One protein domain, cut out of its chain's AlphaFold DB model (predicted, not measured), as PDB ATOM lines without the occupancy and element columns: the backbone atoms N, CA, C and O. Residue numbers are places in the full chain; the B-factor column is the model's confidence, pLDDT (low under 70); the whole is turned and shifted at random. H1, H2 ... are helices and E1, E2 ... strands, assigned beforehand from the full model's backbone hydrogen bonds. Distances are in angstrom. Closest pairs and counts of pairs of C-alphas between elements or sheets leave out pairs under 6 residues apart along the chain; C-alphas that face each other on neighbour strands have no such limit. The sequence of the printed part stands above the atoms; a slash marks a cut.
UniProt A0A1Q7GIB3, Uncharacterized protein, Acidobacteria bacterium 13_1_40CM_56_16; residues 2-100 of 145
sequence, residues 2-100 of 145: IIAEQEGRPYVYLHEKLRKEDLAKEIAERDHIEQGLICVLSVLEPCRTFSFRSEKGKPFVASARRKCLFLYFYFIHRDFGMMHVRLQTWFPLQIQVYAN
ATOM      1  N   ILE A   2     198.702 193.121 280.893       70.12
ATOM      2  CA  ILE A   2     198.562 193.427 282.331       70.12
ATOM      3  C   ILE A   2     198.992 192.266 283.250       70.12
ATOM      4  O   ILE A   2     199.781 192.482 284.151       70.12
ATOM      5  N   ILE A   3     198.562 191.023 282.986       77.56
ATOM      6  CA  ILE A   3     198.924 189.860 283.829       77.56
ATOM      7  C   ILE A   3     200.435 189.577 283.829       77.56
ATOM      8  O   ILE A   3     200.999 189.245 284.861       77.56
ATOM      9  N   ALA A   4     201.099 189.698 282.676       79.62
ATOM     10  CA  ALA A   4     202.539 189.457 282.596       79.62
ATOM     11  C   ALA A   4     203.304 190.546 283.362       79.62
ATOM     12  O   ALA A   4     204.211 190.241 284.120       79.62
ATOM     13  N   GLU A   5     202.876 191.799 283.219       81.25
ATOM     14  CA  GLU A   5     203.448 192.949 283.918       81.25
ATOM     15  C   GLU A   5     203.225 192.881 285.438       81.25
ATOM     16  O   GLU A   5     204.158 193.110 286.201       81.25
ATOM     17  N   GLN A   6     202.031 192.476 285.881       84.19
ATOM     18  CA  GLN A   6     201.702 192.260 287.296       84.19
ATOM     19  C   GLN A   6     202.568 191.178 287.948       84.19
ATOM     20  O   GLN A   6     202.968 191.323 289.098       84.19
ATOM     21  N   GLU A   7     202.878 190.115 287.208       84.12
ATOM     22  CA  GLU A   7     203.714 189.004 287.677       84.12
ATOM     23  C   GLU A   7     205.218 189.245 287.428       84.12
ATOM     24  O   GLU A   7     206.039 188.368 287.697       84.12
ATOM     25  N   GLY A   8     205.601 190.402 286.869       87.31
ATOM     26  CA  GLY A   8     206.992 190.704 286.513       87.31
ATOM     27  C   GLY A   8     207.579 189.752 285.463       87.31
ATOM     28  O   GLY A   8     208.780 189.484 285.463       87.31
ATOM     29  N   ARG A   9     206.738 189.196 284.584       92.62
ATOM     30  CA  ARG A   9     207.106 188.193 283.578       92.62
ATOM     31  C   ARG A   9     207.151 188.764 282.164       92.62
ATOM     32  O   ARG A   9     206.348 189.629 281.810       92.62
ATOM     33  N   PRO A  10     208.047 188.249 281.305       93.25
ATOM     34  CA  PRO A  10     208.196 188.768 279.958       93.25
ATOM     35  C   PRO A  10     206.970 188.461 279.087       93.25
ATOM     36  O   PRO A  10     206.458 187.337 279.047       93.25
ATOM     37  N   TYR A  11     206.543 189.478 278.337       93.81
ATOM     38  CA  TYR A  11     205.655 189.347 277.188       93.81
ATOM     39  C   TYR A  11     206.489 189.460 275.909       93.81
ATOM     40  O   TYR A  11     207.072 190.511 275.648       93.81
ATOM     41  N   VAL A  12     206.565 188.389 275.118       92.56
ATOM     42  CA  VAL A  12     207.449 188.321 273.942       92.56
ATOM     43  C   VAL A  12     206.639 188.027 272.691       92.56
ATOM     44  O   VAL A  12     205.951 187.008 272.614       92.56
ATOM     45  N   TYR A  13     206.739 188.893 271.686       92.75
ATOM     46  CA  TYR A  13     206.170 188.633 270.367       92.75
ATOM     47  C   TYR A  13     207.181 187.894 269.475       92.75
ATOM     48  O   TYR A  13     208.297 188.363 269.250       92.75
ATOM     49  N   LEU A  14     206.785 186.727 268.973       92.38
ATOM     50  CA  LEU A  14     207.603 185.823 268.173       92.38
ATOM     51  C   LEU A  14     207.361 186.062 266.680       92.38
ATOM     52  O   LEU A  14     206.266 185.818 266.168       92.38
ATOM     53  N   HIS A  15     208.409 186.500 265.984       81.44
ATOM     54  CA  HIS A  15     208.402 186.692 264.529       81.44
ATOM     55  C   HIS A  15     208.766 185.413 263.761       81.44
ATOM     56  O   HIS A  15     208.311 185.212 262.636       81.44
ATOM     57  N   GLU A  16     209.562 184.536 264.375       80.25
ATOM     58  CA  GLU A  16     210.126 183.346 263.741       80.25
ATOM     59  C   GLU A  16     209.594 182.053 264.363       80.25
ATOM     60  O   GLU A  16     209.009 182.039 265.452       80.25
ATOM     61  N   LYS A  17     209.806 180.929 263.665       71.06
ATOM     62  CA  LYS A  17     209.472 179.587 264.161       71.06
ATOM     63  C   LYS A  17     210.482 179.134 265.221       71.06
ATOM     64  O   LYS A  17     211.248 178.205 264.998       71.06
ATOM     65  N   LEU A  18     210.448 179.765 266.386       82.75
ATOM     66  CA  LEU A  18     211.111 179.253 267.580       82.75
ATOM     67  C   LEU A  18     210.209 178.233 268.281       82.75
ATOM     68  O   LEU A  18     208.973 178.346 268.280       82.75
ATOM     69  N   ARG A  19     210.823 177.221 268.900       87.88
ATOM     70  CA  ARG A  19     210.107 176.297 269.779       87.88
ATOM     71  C   ARG A  19     209.748 177.040 271.061       87.88
ATOM     72  O   ARG A  19     210.579 177.271 271.926       87.88
ATOM     73  N   LYS A  20     208.473 177.411 271.158       90.75
ATOM     74  CA  LYS A  20     207.887 178.175 272.271       90.75
ATOM     75  C   LYS A  20     208.196 177.571 273.645       90.75
ATOM     76  O   LYS A  20     208.430 178.303 274.597       90.75
ATOM     77  N   GLU A  21     208.193 176.242 273.727       91.31
ATOM     78  CA  GLU A  21     208.498 175.517 274.959       91.31
ATOM     79  C   GLU A  21     209.969 175.649 275.363       91.31
ATOM     80  O   GLU A  21     210.238 175.829 276.544       91.31
ATOM     81  N   ASP A  22     210.899 175.616 274.406       92.38
ATOM     82  CA  ASP A  22     212.334 175.730 274.684       92.38
ATOM     83  C   ASP A  22     212.652 177.139 275.215       92.38
ATOM     84  O   ASP A  22     213.250 177.271 276.277       92.38
ATOM     85  N   LEU A  23     212.095 178.185 274.589       93.00
ATOM     86  CA  LEU A  23     212.214 179.562 275.089       93.00
ATOM     87  C   LEU A  23     211.628 179.726 276.503       93.00
ATOM     88  O   LEU A  23     212.190 180.424 277.344       93.00
ATOM     89  N   ALA A  24     210.487 179.094 276.782       93.44
ATOM     90  CA  ALA A  24     209.900 179.133 278.116       93.44
ATOM     91  C   ALA A  24     210.769 178.387 279.149       93.44
ATOM     92  O   ALA A  24     210.879 178.848 280.282       93.44
ATOM     93  N   LYS A  25     211.419 177.275 278.777       92.88
ATOM     94  CA  LYS A  25     212.373 176.574 279.655       92.88
ATOM     95  C   LYS A  25     213.593 177.435 279.955       92.88
ATOM     96  O   LYS A  25     213.927 177.594 281.122       92.88
ATOM     97  N   GLU A  26     214.178 178.062 278.938       94.12
ATOM     98  CA  GLU A  26     215.317 178.973 279.104       94.12
ATOM     99  C   GLU A  26     214.993 180.127 280.063       94.12
ATOM    100  O   GLU A  26     215.787 180.444 280.945       94.12
ATOM    101  N   ILE A  27     213.804 180.734 279.942       93.00
ATOM    102  CA  ILE A  27     213.355 181.798 280.857       93.00
ATOM    103  C   ILE A  27     213.166 181.255 282.277       93.00
ATOM    104  O   ILE A  27     213.584 181.898 283.237       93.00
ATOM    105  N   ALA A  28     212.550 180.079 282.426       94.06
ATOM    106  CA  ALA A  28     212.338 179.466 283.733       94.06
ATOM    107  C   ALA A  28     213.659 179.125 284.438       94.06
ATOM    108  O   ALA A  28     213.778 179.353 285.640       94.06
ATOM    109  N   GLU A  29     214.649 178.623 283.698       94.00
ATOM    110  CA  GLU A  29     215.984 178.314 284.213       94.00
ATOM    111  C   GLU A  29     216.753 179.584 284.585       94.00
ATOM    112  O   GLU A  29     217.272 179.676 285.698       94.00
ATOM    113  N   ARG A  30     216.777 180.583 283.692       93.94
ATOM    114  CA  ARG A  30     217.456 181.870 283.909       93.94
ATOM    115  C   ARG A  30     216.912 182.614 285.129       93.94
ATOM    116  O   ARG A  30     217.686 183.180 285.891       93.94
ATOM    117  N   ASP A  31     215.591 182.619 285.296       93.12
ATOM    118  CA  ASP A  31     214.911 183.380 286.348       93.12
ATOM    119  C   ASP A  31     214.605 182.516 287.590       93.12
ATOM    120  O   ASP A  31     213.874 182.961 288.477       93.12
ATOM    121  N   HIS A  32     215.133 181.283 287.649       92.62
ATOM    122  CA  HIS A  32     214.940 180.309 288.732       92.62
ATOM    123  C   HIS A  32     213.469 180.141 289.159       92.62
ATOM    124  O   HIS A  32     213.120 180.142 290.340       92.62
ATOM    125  N   ILE A  33     212.577 180.017 288.175       91.38
ATOM    126  CA  ILE A  33     211.136 179.914 288.405       91.38
ATOM    127  C   ILE A  33     210.791 178.470 288.758       91.38
ATOM    128  O   ILE A  33     210.846 177.585 287.911       91.38
ATOM    129  N   GLU A  34     210.361 178.237 289.995       88.81
ATOM    130  CA  GLU A  34     209.920 176.906 290.441       88.81
ATOM    131  C   GLU A  34     208.396 176.728 290.395       88.81
ATOM    132  O   GLU A  34     207.894 175.603 290.350       88.81
ATOM    133  N   GLN A  35     207.643 177.833 290.407       91.44
ATOM    134  CA  GLN A  35     206.183 177.837 290.370       91.44
ATOM    135  C   GLN A  35     205.652 179.172 289.822       91.44
ATOM    136  O   GLN A  35     206.234 180.227 290.065       91.44
ATOM    137  N   GLY A  36     204.509 179.134 289.132       92.50
ATOM    138  CA  GLY A  36     203.796 180.319 288.648       92.50
ATOM    139  C   GLY A  36     204.033 180.614 287.168       92.50
ATOM    140  O   GLY A  36     204.530 179.767 286.424       92.50
ATOM    141  N   LEU A  37     203.616 181.804 286.727       94.12
ATOM    142  CA  LEU A  37     203.775 182.246 285.343       94.12
ATOM    143  C   LEU A  37     205.267 182.360 284.998       94.12
ATOM    144  O   LEU A  37     206.025 182.973 285.741       94.12
ATOM    145  N   ILE A  38     205.669 181.788 283.865       95.06
ATOM    146  CA  ILE A  38     207.009 181.936 283.292       95.06
ATOM    147  C   ILE A  38     207.023 183.143 282.358       95.06
ATOM    148  O   ILE A  38     207.781 184.086 282.550       95.06
ATOM    149  N   CYS A  39     206.187 183.104 281.320       94.69
ATOM    150  CA  CYS A  39     206.153 184.114 280.272       94.69
ATOM    151  C   CYS A  39     204.843 184.051 279.486       94.69
ATOM    152  O   CYS A  39     204.142 183.031 279.473       94.69
ATOM    153  N   VAL A  40     204.553 185.128 278.759       95.62
ATOM    154  CA  VAL A  40     203.480 185.162 277.764       95.62
ATOM    155  C   VAL A  40     204.095 185.356 276.389       95.62
ATOM    156  O   VAL A  40     204.681 186.396 276.100       95.62
ATOM    157  N   LEU A  41     203.950 184.363 275.521       95.00
ATOM    158  CA  LEU A  41     204.433 184.435 274.148       95.00
ATOM    159  C   LEU A  41     203.278 184.793 273.223       95.00
ATOM    160  O   LEU A  41     202.170 184.275 273.359       95.00
ATOM    161  N   SER A  42     203.528 185.670 272.263       94.56
ATOM    162  CA  SER A  42     202.545 186.086 271.276       94.56
ATOM    163  C   SER A  42     203.030 185.746 269.878       94.56
ATOM    164  O   SER A  42     204.179 186.001 269.550       94.56
ATOM    165  N   VAL A  43     202.183 185.133 269.056       94.44
ATOM    166  CA  VAL A  43     202.578 184.668 267.719       94.44
ATOM    167  C   VAL A  43     201.417 184.781 266.739       94.44
ATOM    168  O   VAL A  43     200.260 184.588 267.112       94.44
ATOM    169  N   LEU A  44     201.709 185.072 265.471       93.81
ATOM    170  CA  LEU A  44     200.726 184.968 264.394       93.81
ATOM    171  C   LEU A  44     200.646 183.526 263.887       93.81
ATOM    172  O   LEU A  44     201.586 183.022 263.275       93.81
ATOM    173  N   GLU A  45     199.493 182.882 264.068       91.94
ATOM    174  CA  GLU A  45     199.240 181.533 263.550       91.94
ATOM    175  C   GLU A  45     197.932 181.480 262.749       91.94
ATOM    176  O   GLU A  45     197.014 182.280 262.969       91.94
ATOM    177  N   PRO A  46     197.807 180.538 261.797       91.44
ATOM    178  CA  PRO A  46     196.531 180.249 261.166       91.44
ATOM    179  C   PRO A  46     195.497 179.774 262.198       91.44
ATOM    180  O   PRO A  46     195.743 178.840 262.959       91.44
ATOM    181  N   CYS A  47     194.313 180.373 262.176       91.69
ATOM    182  CA  CYS A  47     193.170 179.995 262.993       91.69
ATOM    183  C   CYS A  47     191.907 179.824 262.157       91.69
ATOM    184  O   CYS A  47     191.782 180.333 261.035       91.69
ATOM    185  N   ARG A  48     190.956 179.079 262.724       90.06
ATOM    186  CA  ARG A  48     189.599 178.986 262.200       90.06
ATOM    187  C   ARG A  48     188.762 180.061 262.887       90.06
ATOM    188  O   ARG A  48     188.704 180.135 264.110       90.06
ATOM    189  N   THR A  49     188.150 180.909 262.082       91.81
ATOM    190  CA  THR A  49     187.298 182.010 262.527       91.81
ATOM    191  C   THR A  49     186.096 182.111 261.592       91.81
ATOM    192  O   THR A  49     185.904 181.257 260.723       91.81
ATOM    193  N   PHE A  50     185.278 183.138 261.757       91.19
ATOM    194  CA  PHE A  50     184.092 183.372 260.955       91.19
ATOM    195  C   PHE A  50     184.299 184.574 260.034       91.19
ATOM    196  O   PHE A  50     184.917 185.566 260.405       91.19
ATOM    197  N   SER A  51     183.790 184.475 258.811       89.75
ATOM    198  CA  SER A  51     183.743 185.578 257.854       89.75
ATOM    199  C   SER A  51     182.312 185.791 257.397       89.75
ATOM    200  O   SER A  51     181.645 184.816 257.041       89.75
ATOM    201  N   PHE A  52     181.882 187.047 257.325       91.44
ATOM    202  CA  PHE A  52     180.666 187.407 256.610       91.44
ATOM    203  C   PHE A  52     180.892 187.234 255.109       91.44
ATOM    204  O   PHE A  52     181.877 187.718 254.550       91.44
ATOM    205  N   ARG A  53     179.993 186.495 254.470       90.06
ATOM    206  CA  ARG A  53     179.929 186.305 253.023       90.06
ATOM    207  C   ARG A  53     178.540 186.702 252.551       90.06
ATOM    208  O   ARG A  53     177.606 186.729 253.344       90.06
ATOM    209  N   SER A  54     178.407 187.025 251.273       92.62
ATOM    210  CA  SER A  54     177.114 187.324 250.663       92.62
ATOM    211  C   SER A  54     176.931 186.434 249.448       92.62
ATOM    212  O   SER A  54     177.827 186.337 248.612       92.62
ATOM    213  N   GLU A  55     175.782 185.774 249.371       91.69
ATOM    214  CA  GLU A  55     175.373 184.990 248.211       91.69
ATOM    215  C   GLU A  55     173.951 185.398 247.826       91.69
ATOM    216  O   GLU A  55     173.061 185.466 248.674       91.69
ATOM    217  N   LYS A  56     173.740 185.728 246.544       91.44
ATOM    218  CA  LYS A  56     172.447 186.204 246.010       91.44
ATOM    219  C   LYS A  56     171.848 187.376 246.812       91.44
ATOM    220  O   LYS A  56     170.643 187.434 247.037       91.44
ATOM    221  N   GLY A  57     172.702 188.289 247.283       91.75
ATOM    222  CA  GLY A  57     172.296 189.459 248.070       91.75
ATOM    223  C   GLY A  57     171.928 189.168 249.529       91.75
ATOM    224  O   GLY A  57     171.515 190.085 250.233       91.75
ATOM    225  N   LYS A  58     172.086 187.926 250.009       92.00
ATOM    226  CA  LYS A  58     171.820 187.549 251.402       92.00
ATOM    227  C   LYS A  58     173.137 187.350 252.161       92.00
ATOM    228  O   LYS A  58     173.923 186.479 251.774       92.00
ATOM    229  N   PRO A  59     173.403 188.126 253.228       93.19
ATOM    230  CA  PRO A  59     174.586 187.926 254.049       93.19
ATOM    231  C   PRO A  59     174.442 186.668 254.912       93.19
ATOM    232  O   PRO A  59     173.390 186.415 255.495       93.19
ATOM    233  N   PHE A  60     175.516 185.894 255.026       93.38
ATOM    234  CA  PHE A  60     175.610 184.742 255.917       93.38
ATOM    235  C   PHE A  60     177.013 184.619 256.513       93.38
ATOM    236  O   PHE A  60     177.999 185.147 255.993       93.38
ATOM    237  N   VAL A  61     177.104 183.908 257.632       92.88
ATOM    238  CA  VAL A  61     178.366 183.642 258.321       92.88
ATOM    239  C   VAL A  61     178.917 182.298 257.861       92.88
ATOM    240  O   VAL A  61     178.226 181.284 257.908       92.88
ATOM    241  N   ALA A  62     180.182 182.276 257.448       92.19
ATOM    242  CA  ALA A  62     180.876 181.057 257.053       92.19
ATOM    243  C   ALA A  62     182.193 180.899 257.814       92.19
ATOM    244  O   ALA A  62     182.887 181.876 258.099       92.19
ATOM    245  N   SER A  63     182.578 179.652 258.082       91.44
ATOM    246  CA  SER A  63     183.916 179.332 258.579       91.44
ATOM    247  C   SER A  63     184.981 179.787 257.574       91.44
ATOM    248  O   SER A  63     184.937 179.429 256.397       91.44
ATOM    249  N   ALA A  64     186.004 180.482 258.055       92.31
ATOM    250  CA  ALA A  64     187.154 180.922 257.282       92.31
ATOM    251  C   ALA A  64     188.466 180.587 257.999       92.31
ATOM    252  O   ALA A  64     188.547 180.565 259.227       92.31
ATOM    253  N   ARG A  65     189.521 180.356 257.211       92.50
ATOM    254  CA  ARG A  65     190.900 180.331 257.706       92.50
ATOM    255  C   ARG A  65     191.510 181.721 257.559       92.50
ATOM    256  O   ARG A  65     191.471 182.309 256.473       92.50
ATOM    257  N   ARG A  66     192.042 182.249 258.656       91.75
ATOM    258  CA  ARG A  66     192.721 183.550 258.739       91.75
ATOM    259  C   ARG A  66     193.958 183.415 259.617       91.75
ATOM    260  O   ARG A  66     194.117 182.402 260.287       91.75
ATOM    261  N   LYS A  67     194.842 184.408 259.591       91.75
ATOM    262  CA  LYS A  67     195.904 184.533 260.591       91.75
ATOM    263  C   LYS A  67     195.370 185.398 261.719       91.75
ATOM    264  O   LYS A  67     194.801 186.451 261.447       91.75
ATOM    265  N   CYS A  68     195.546 184.950 262.949       92.44
ATOM    266  CA  CYS A  68     195.245 185.750 264.121       92.44
ATOM    267  C   CYS A  68     196.370 185.618 265.138       92.44
ATOM    268  O   CYS A  68     197.243 184.751 265.030       92.44
ATOM    269  N   LEU A  69     196.364 186.530 266.102       94.25
ATOM    270  CA  LEU A  69     197.313 186.501 267.194       94.25
ATOM    271  C   LEU A  69     196.904 185.388 268.165       94.25
ATOM    272  O   LEU A  69     195.748 185.306 268.577       94.25
ATOM    273  N   PHE A  70     197.852 184.541 268.535       94.56
ATOM    274  CA  PHE A  70     197.712 183.617 269.649       94.56
ATOM    275  C   PHE A  70     198.556 184.097 270.814       94.56
ATOM    276  O   PHE A  70     199.652 184.627 270.625       94.56
ATOM    277  N   LEU A  71     198.029 183.895 272.014       95.06
ATOM    278  CA  LEU A  71     198.723 184.121 273.270       95.06
ATOM    279  C   LEU A  71     198.982 182.768 273.924       95.06
ATOM    280  O   LEU A  71     198.061 181.977 274.105       95.06
ATOM    281  N   TYR A  72     200.236 182.506 274.260       95.44
ATOM    282  CA  TYR A  72     200.683 181.313 274.957       95.44
ATOM    283  C   TYR A  72     201.156 181.711 276.345       95.44
ATOM    284  O   TYR A  72     202.191 182.356 276.487       95.44
ATOM    285  N   PHE A  73     200.403 181.321 277.361       95.25
ATOM    286  CA  PHE A  73     200.772 181.506 278.756       95.25
ATOM    287  C   PHE A  73     201.506 180.255 279.209       95.25
ATOM    288  O   PHE A  73     200.883 179.201 279.290       95.25
ATOM    289  N   TYR A  74     202.804 180.358 279.476       95.25
ATOM    290  CA  TYR A  74     203.600 179.261 280.027       95.25
ATOM    291  C   TYR A  74     203.745 179.432 281.529       95.25
ATOM    292  O   TYR A  74     204.033 180.531 281.995       95.25
ATOM    293  N   PHE A  75     203.555 178.357 282.285       94.12
ATOM    294  CA  PHE A  75     203.647 178.377 283.739       94.12
ATOM    295  C   PHE A  75     204.109 177.031 284.291       94.12
ATOM    296  O   PHE A  75     203.969 175.993 283.642       94.12
ATOM    297  N   ILE A  76     204.650 177.055 285.507       92.62
ATOM    298  CA  ILE A  76     204.976 175.854 286.274       92.62
ATOM    299  C   ILE A  76     203.923 175.692 287.360       92.62
ATOM    300  O   ILE A  76     203.816 176.489 288.291       92.62
ATOM    301  N   HIS A  77     203.121 174.643 287.230       90.56
ATOM    302  CA  HIS A  77     202.152 174.254 288.235       90.56
ATOM    303  C   HIS A  77     202.778 173.273 289.223       90.56
ATOM    304  O   HIS A  77     203.485 172.341 288.837       90.56
ATOM    305  N   ARG A  78     202.446 173.425 290.506       86.69
ATOM    306  CA  ARG A  78     202.968 172.580 291.590       86.69
ATOM    307  C   ARG A  78     202.785 171.084 291.314       86.69
ATOM    308  O   ARG A  78     203.704 170.292 291.511       86.69
ATOM    309  N   ASP A  79     201.597 170.711 290.844       83.94
ATOM    310  CA  ASP A  79     201.214 169.310 290.653       83.94
ATOM    311  C   ASP A  79     201.438 168.789 289.221       83.94
ATOM    312  O   ASP A  79     201.701 167.604 289.067       83.94
ATOM    313  N   PHE A  80     201.369 169.635 288.187       83.50
ATOM    314  CA  PHE A  80     201.466 169.209 286.775       83.50
ATOM    315  C   PHE A  80     202.823 169.538 286.137       83.50
ATOM    316  O   PHE A  80     203.090 169.129 285.010       83.50
ATOM    317  N   GLY A  81     203.684 170.274 286.846       88.62
ATOM    318  CA  GLY A  81     204.918 170.809 286.290       88.62
ATOM    319  C   GLY A  81     204.639 171.854 285.215       88.62
ATOM    320  O   GLY A  81     203.703 172.647 285.328       88.62
ATOM    321  N   MET A  82     205.476 171.872 284.181       90.31
ATOM    322  CA  MET A  82     205.353 172.826 283.086       90.31
ATOM    323  C   MET A  82     204.071 172.578 282.287       90.31
ATOM    324  O   MET A  82     203.798 171.468 281.828       90.31
ATOM    325  N   MET A  83     203.298 173.638 282.096       93.31
ATOM    326  CA  MET A  83     202.057 173.616 281.340       93.31
ATOM    327  C   MET A  83     201.848 174.935 280.605       93.31
ATOM    328  O   MET A  83     202.529 175.931 280.872       93.31
ATOM    329  N   HIS A  84     200.934 174.937 279.635       94.31
ATOM    330  CA  HIS A  84     200.621 176.159 278.913       94.31
ATOM    331  C   HIS A  84     199.155 176.287 278.523       94.31
ATOM    332  O   HIS A  84     198.457 175.303 278.285       94.31
ATOM    333  N   VAL A  85     198.700 177.531 278.420       95.19
ATOM    334  CA  VAL A  85     197.390 177.880 277.873       95.19
ATOM    335  C   VAL A  85     197.603 178.610 276.561       95.19
ATOM    336  O   VAL A  85     198.282 179.632 276.516       95.19
ATOM    337  N   ARG A  86     197.007 178.092 275.494       95.00
ATOM    338  CA  ARG A  86     196.959 178.721 274.178       95.00
ATOM    339  C   ARG A  86     195.599 179.382 273.993       95.00
ATOM    340  O   ARG A  86     194.573 178.709 273.997       95.00
ATOM    341  N   LEU A  87     195.605 180.692 273.796       95.00
ATOM    342  CA  LEU A  87     194.424 181.529 273.624       95.00
ATOM    343  C   LEU A  87     194.422 182.151 272.228       95.00
ATOM    344  O   LEU A  87     195.351 182.868 271.854       95.00
ATOM    345  N   GLN A  88     193.357 181.906 271.474       94.44
ATOM    346  CA  GLN A  88     193.067 182.601 270.225       94.44
ATOM    347  C   GLN A  88     192.481 183.988 270.524       94.44
ATOM    348  O   GLN A  88     191.492 184.083 271.244       94.44
ATOM    349  N   THR A  89     193.019 185.067 269.943       92.94
ATOM    350  CA  THR A  89     192.483 186.424 270.194       92.94
ATOM    351  C   THR A  89     191.281 186.793 269.326       92.94
ATOM    352  O   THR A  89     190.603 187.780 269.595       92.94
ATOM    353  N   TRP A  90     191.005 186.025 268.270       92.38
ATOM    354  CA  TRP A  90     189.849 186.233 267.396       92.38
ATOM    355  C   TRP A  90     188.719 185.275 267.753       92.38
ATOM    356  O   TRP A  90     188.966 184.115 268.087       92.38
ATOM    357  N   PHE A  91     187.472 185.725 267.608       88.88
ATOM    358  CA  PHE A  91     186.283 184.894 267.812       88.88
ATOM    359  C   PHE A  91     186.386 183.580 266.997       88.88
ATOM    360  O   PHE A  91     186.757 183.630 265.814       88.88
ATOM    361  N   PRO A  92     186.134 182.396 267.597       89.19
ATOM    362  CA  PRO A  92     185.401 182.134 268.847       89.19
ATOM    363  C   PRO A  92     186.217 182.178 270.153       89.19
ATOM    364  O   PRO A  92     185.758 181.644 271.154       89.19
ATOM    365  N   LEU A  93     187.405 182.797 270.167       92.19
ATOM    366  CA  LEU A  93     188.249 182.916 271.367       92.19
ATOM    367  C   LEU A  93     188.626 181.551 271.957       92.19
ATOM    368  O   LEU A  93     188.587 181.338 273.163       92.19
ATOM    369  N   GLN A  94     188.968 180.601 271.084       91.62
ATOM    370  CA  GLN A  94     189.304 179.246 271.497       91.62
ATOM    371  C   GLN A  94     190.458 179.244 272.512       91.62
ATOM    372  O   GLN A  94     191.534 179.787 272.248       91.62
ATOM    373  N   ILE A  95     190.230 178.569 273.638       94.31
ATOM    374  CA  ILE A  95     191.222 178.318 274.682       94.31
ATOM    375  C   ILE A  95     191.588 176.838 274.638       94.31
ATOM    376  O   ILE A  95     190.714 175.973 274.594       94.31
ATOM    377  N   GLN A  96     192.881 176.542 274.632       93.56
ATOM    378  CA  GLN A  96     193.416 175.192 274.755       93.56
ATOM    379  C   GLN A  96     194.352 175.156 275.955       93.56
ATOM    380  O   GLN A  96     195.304 175.932 276.022       93.56
ATOM    381  N   VAL A  97     194.079 174.260 276.898       93.25
ATOM    382  CA  VAL A  97     194.907 174.059 278.088       93.25
ATOM    383  C   VAL A  97     195.700 172.776 277.898       93.25
ATOM    384  O   VAL A  97     195.125 171.709 277.710       93.25
ATOM    385  N   TYR A  98     197.020 172.887 277.939       90.69
ATOM    386  CA  TYR A  98     197.932 171.755 277.865       90.69
ATOM    387  C   TYR A  98     198.530 171.505 279.241       90.69
ATOM    388  O   TYR A  98     199.364 172.285 279.694       90.69
ATOM    389  N   ALA A  99     198.122 170.408 279.876       87.88
ATOM    390  CA  ALA A  99     198.670 169.922 281.139       87.88
ATOM    391  C   ALA A  99     199.403 168.590 280.921       87.88
ATOM    392  O   ALA A  99     198.921 167.726 280.185       87.88
ATOM    393  N   ASN A 100     200.558 168.402 281.566       84.44
ATOM    394  CA  ASN A 100     201.318 167.158 281.457       84.44
ATOM    395  C   ASN A 100     200.867 166.138 282.521       84.44
ATOM    396  O   ASN A 100     201.310 166.167 283.671       84.44
TER     397      ASN A 100
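This is residues 2 to 100 of the 145 residues of an uncharacterized protein of Acidobacteria bacterium 13_1_40CM_56_16 (UniProt A0A1Q7GIB3). A long, twisted two-stranded ribbon, the hairpin of E2 and E3, makes the length of this rod, with its turn at residues 56 and 57 at one tip. Toward the other end E1, E4 and E5 widen the ribbon into a five-stranded sheet; helix H2 packs on one face there, and the short H1 lies on the opposite face. The printed part has 99 residues, with two named helices and five named strands in the order H1 E1 H2 E2 E3 E4 E5, a mixed class of helices and strands. The mixed sheet runs E1 E2 E3 E4 E5, E1 and E2 parallel and the other neighbours antiparallel. The whole is loose, with a radius of gyration of the C-alphas of 16.9 A and spans of 61 by 28 by 24 A.

Begin with H1, residues 2 to 6, whose Ala 4 comes closest to Val 40 of E2, residues 36 to 55, at 6.5 A between C-alphas. H1 is on the sheet, only just over E2, with 3 of its C-alphas falling on it. Next look at edge strand E1, residues 11 to 14, parallel to E2, with N 12 and O 40 at 2.9 A. E1, H2, residues 20 to 30, and E2 form a strand-helix-strand unit, two parallel neighbours with a helix between, whose crossover is right-handed. H2 is on the opposite face from H1, at a height over the sheet of 9.0 A; the closest C-alphas of H2 and E2 are those of Ala 28 and Ile 38, 5.9 A apart. H2 lies over E2 and E3, residues 58 to 77, and runs along the strands, at 22 degrees to E3 on the local plane. From E2 a meander, each strand the antiparallel neighbour of the one before, goes through E3, E4, residues 81 to 88, and E5, residues 95 to 98. Find N 49 and O 64 at 2.9 A in the hairpin E2 and E3, N 73 and O 85 at 2.8 A between E3 and E4, and N 86 and O 96 at 2.8 A between E4 and E5. E2 bends by 71 degrees at residue 39 and E3 by 58 degrees at residue 74. In H1 and H2 every O i to N i+4 pair is within hydrogen-bond range.

Find C-alpha 2 at (198.562, 193.427, 282.331), where H1 begins; it ends at Gln 6. E1 runs from Tyr 11 to Leu 14, and H2 from Lys 20 to Arg 30, 15.5 A. From C-alpha 36 at (203.796, 180.319, 288.648), E2 runs 49.6 A to Glu 55; E3 returns from Lys 58 to His 77, 49.5 A. E4 covers 23.2 A from Gly 81 to Gln 88, and E5 runs from Ile 95 to C-alpha 98 at (197.932, 171.755, 277.865).

The C-alphas of His 32 and Lys 56, the two farthest apart, are 60.5 A apart. The printed part has no cut and no long link; the sheet is twisted. The mean pLDDT of the printed part is 90.9, and no printed residue is under 70.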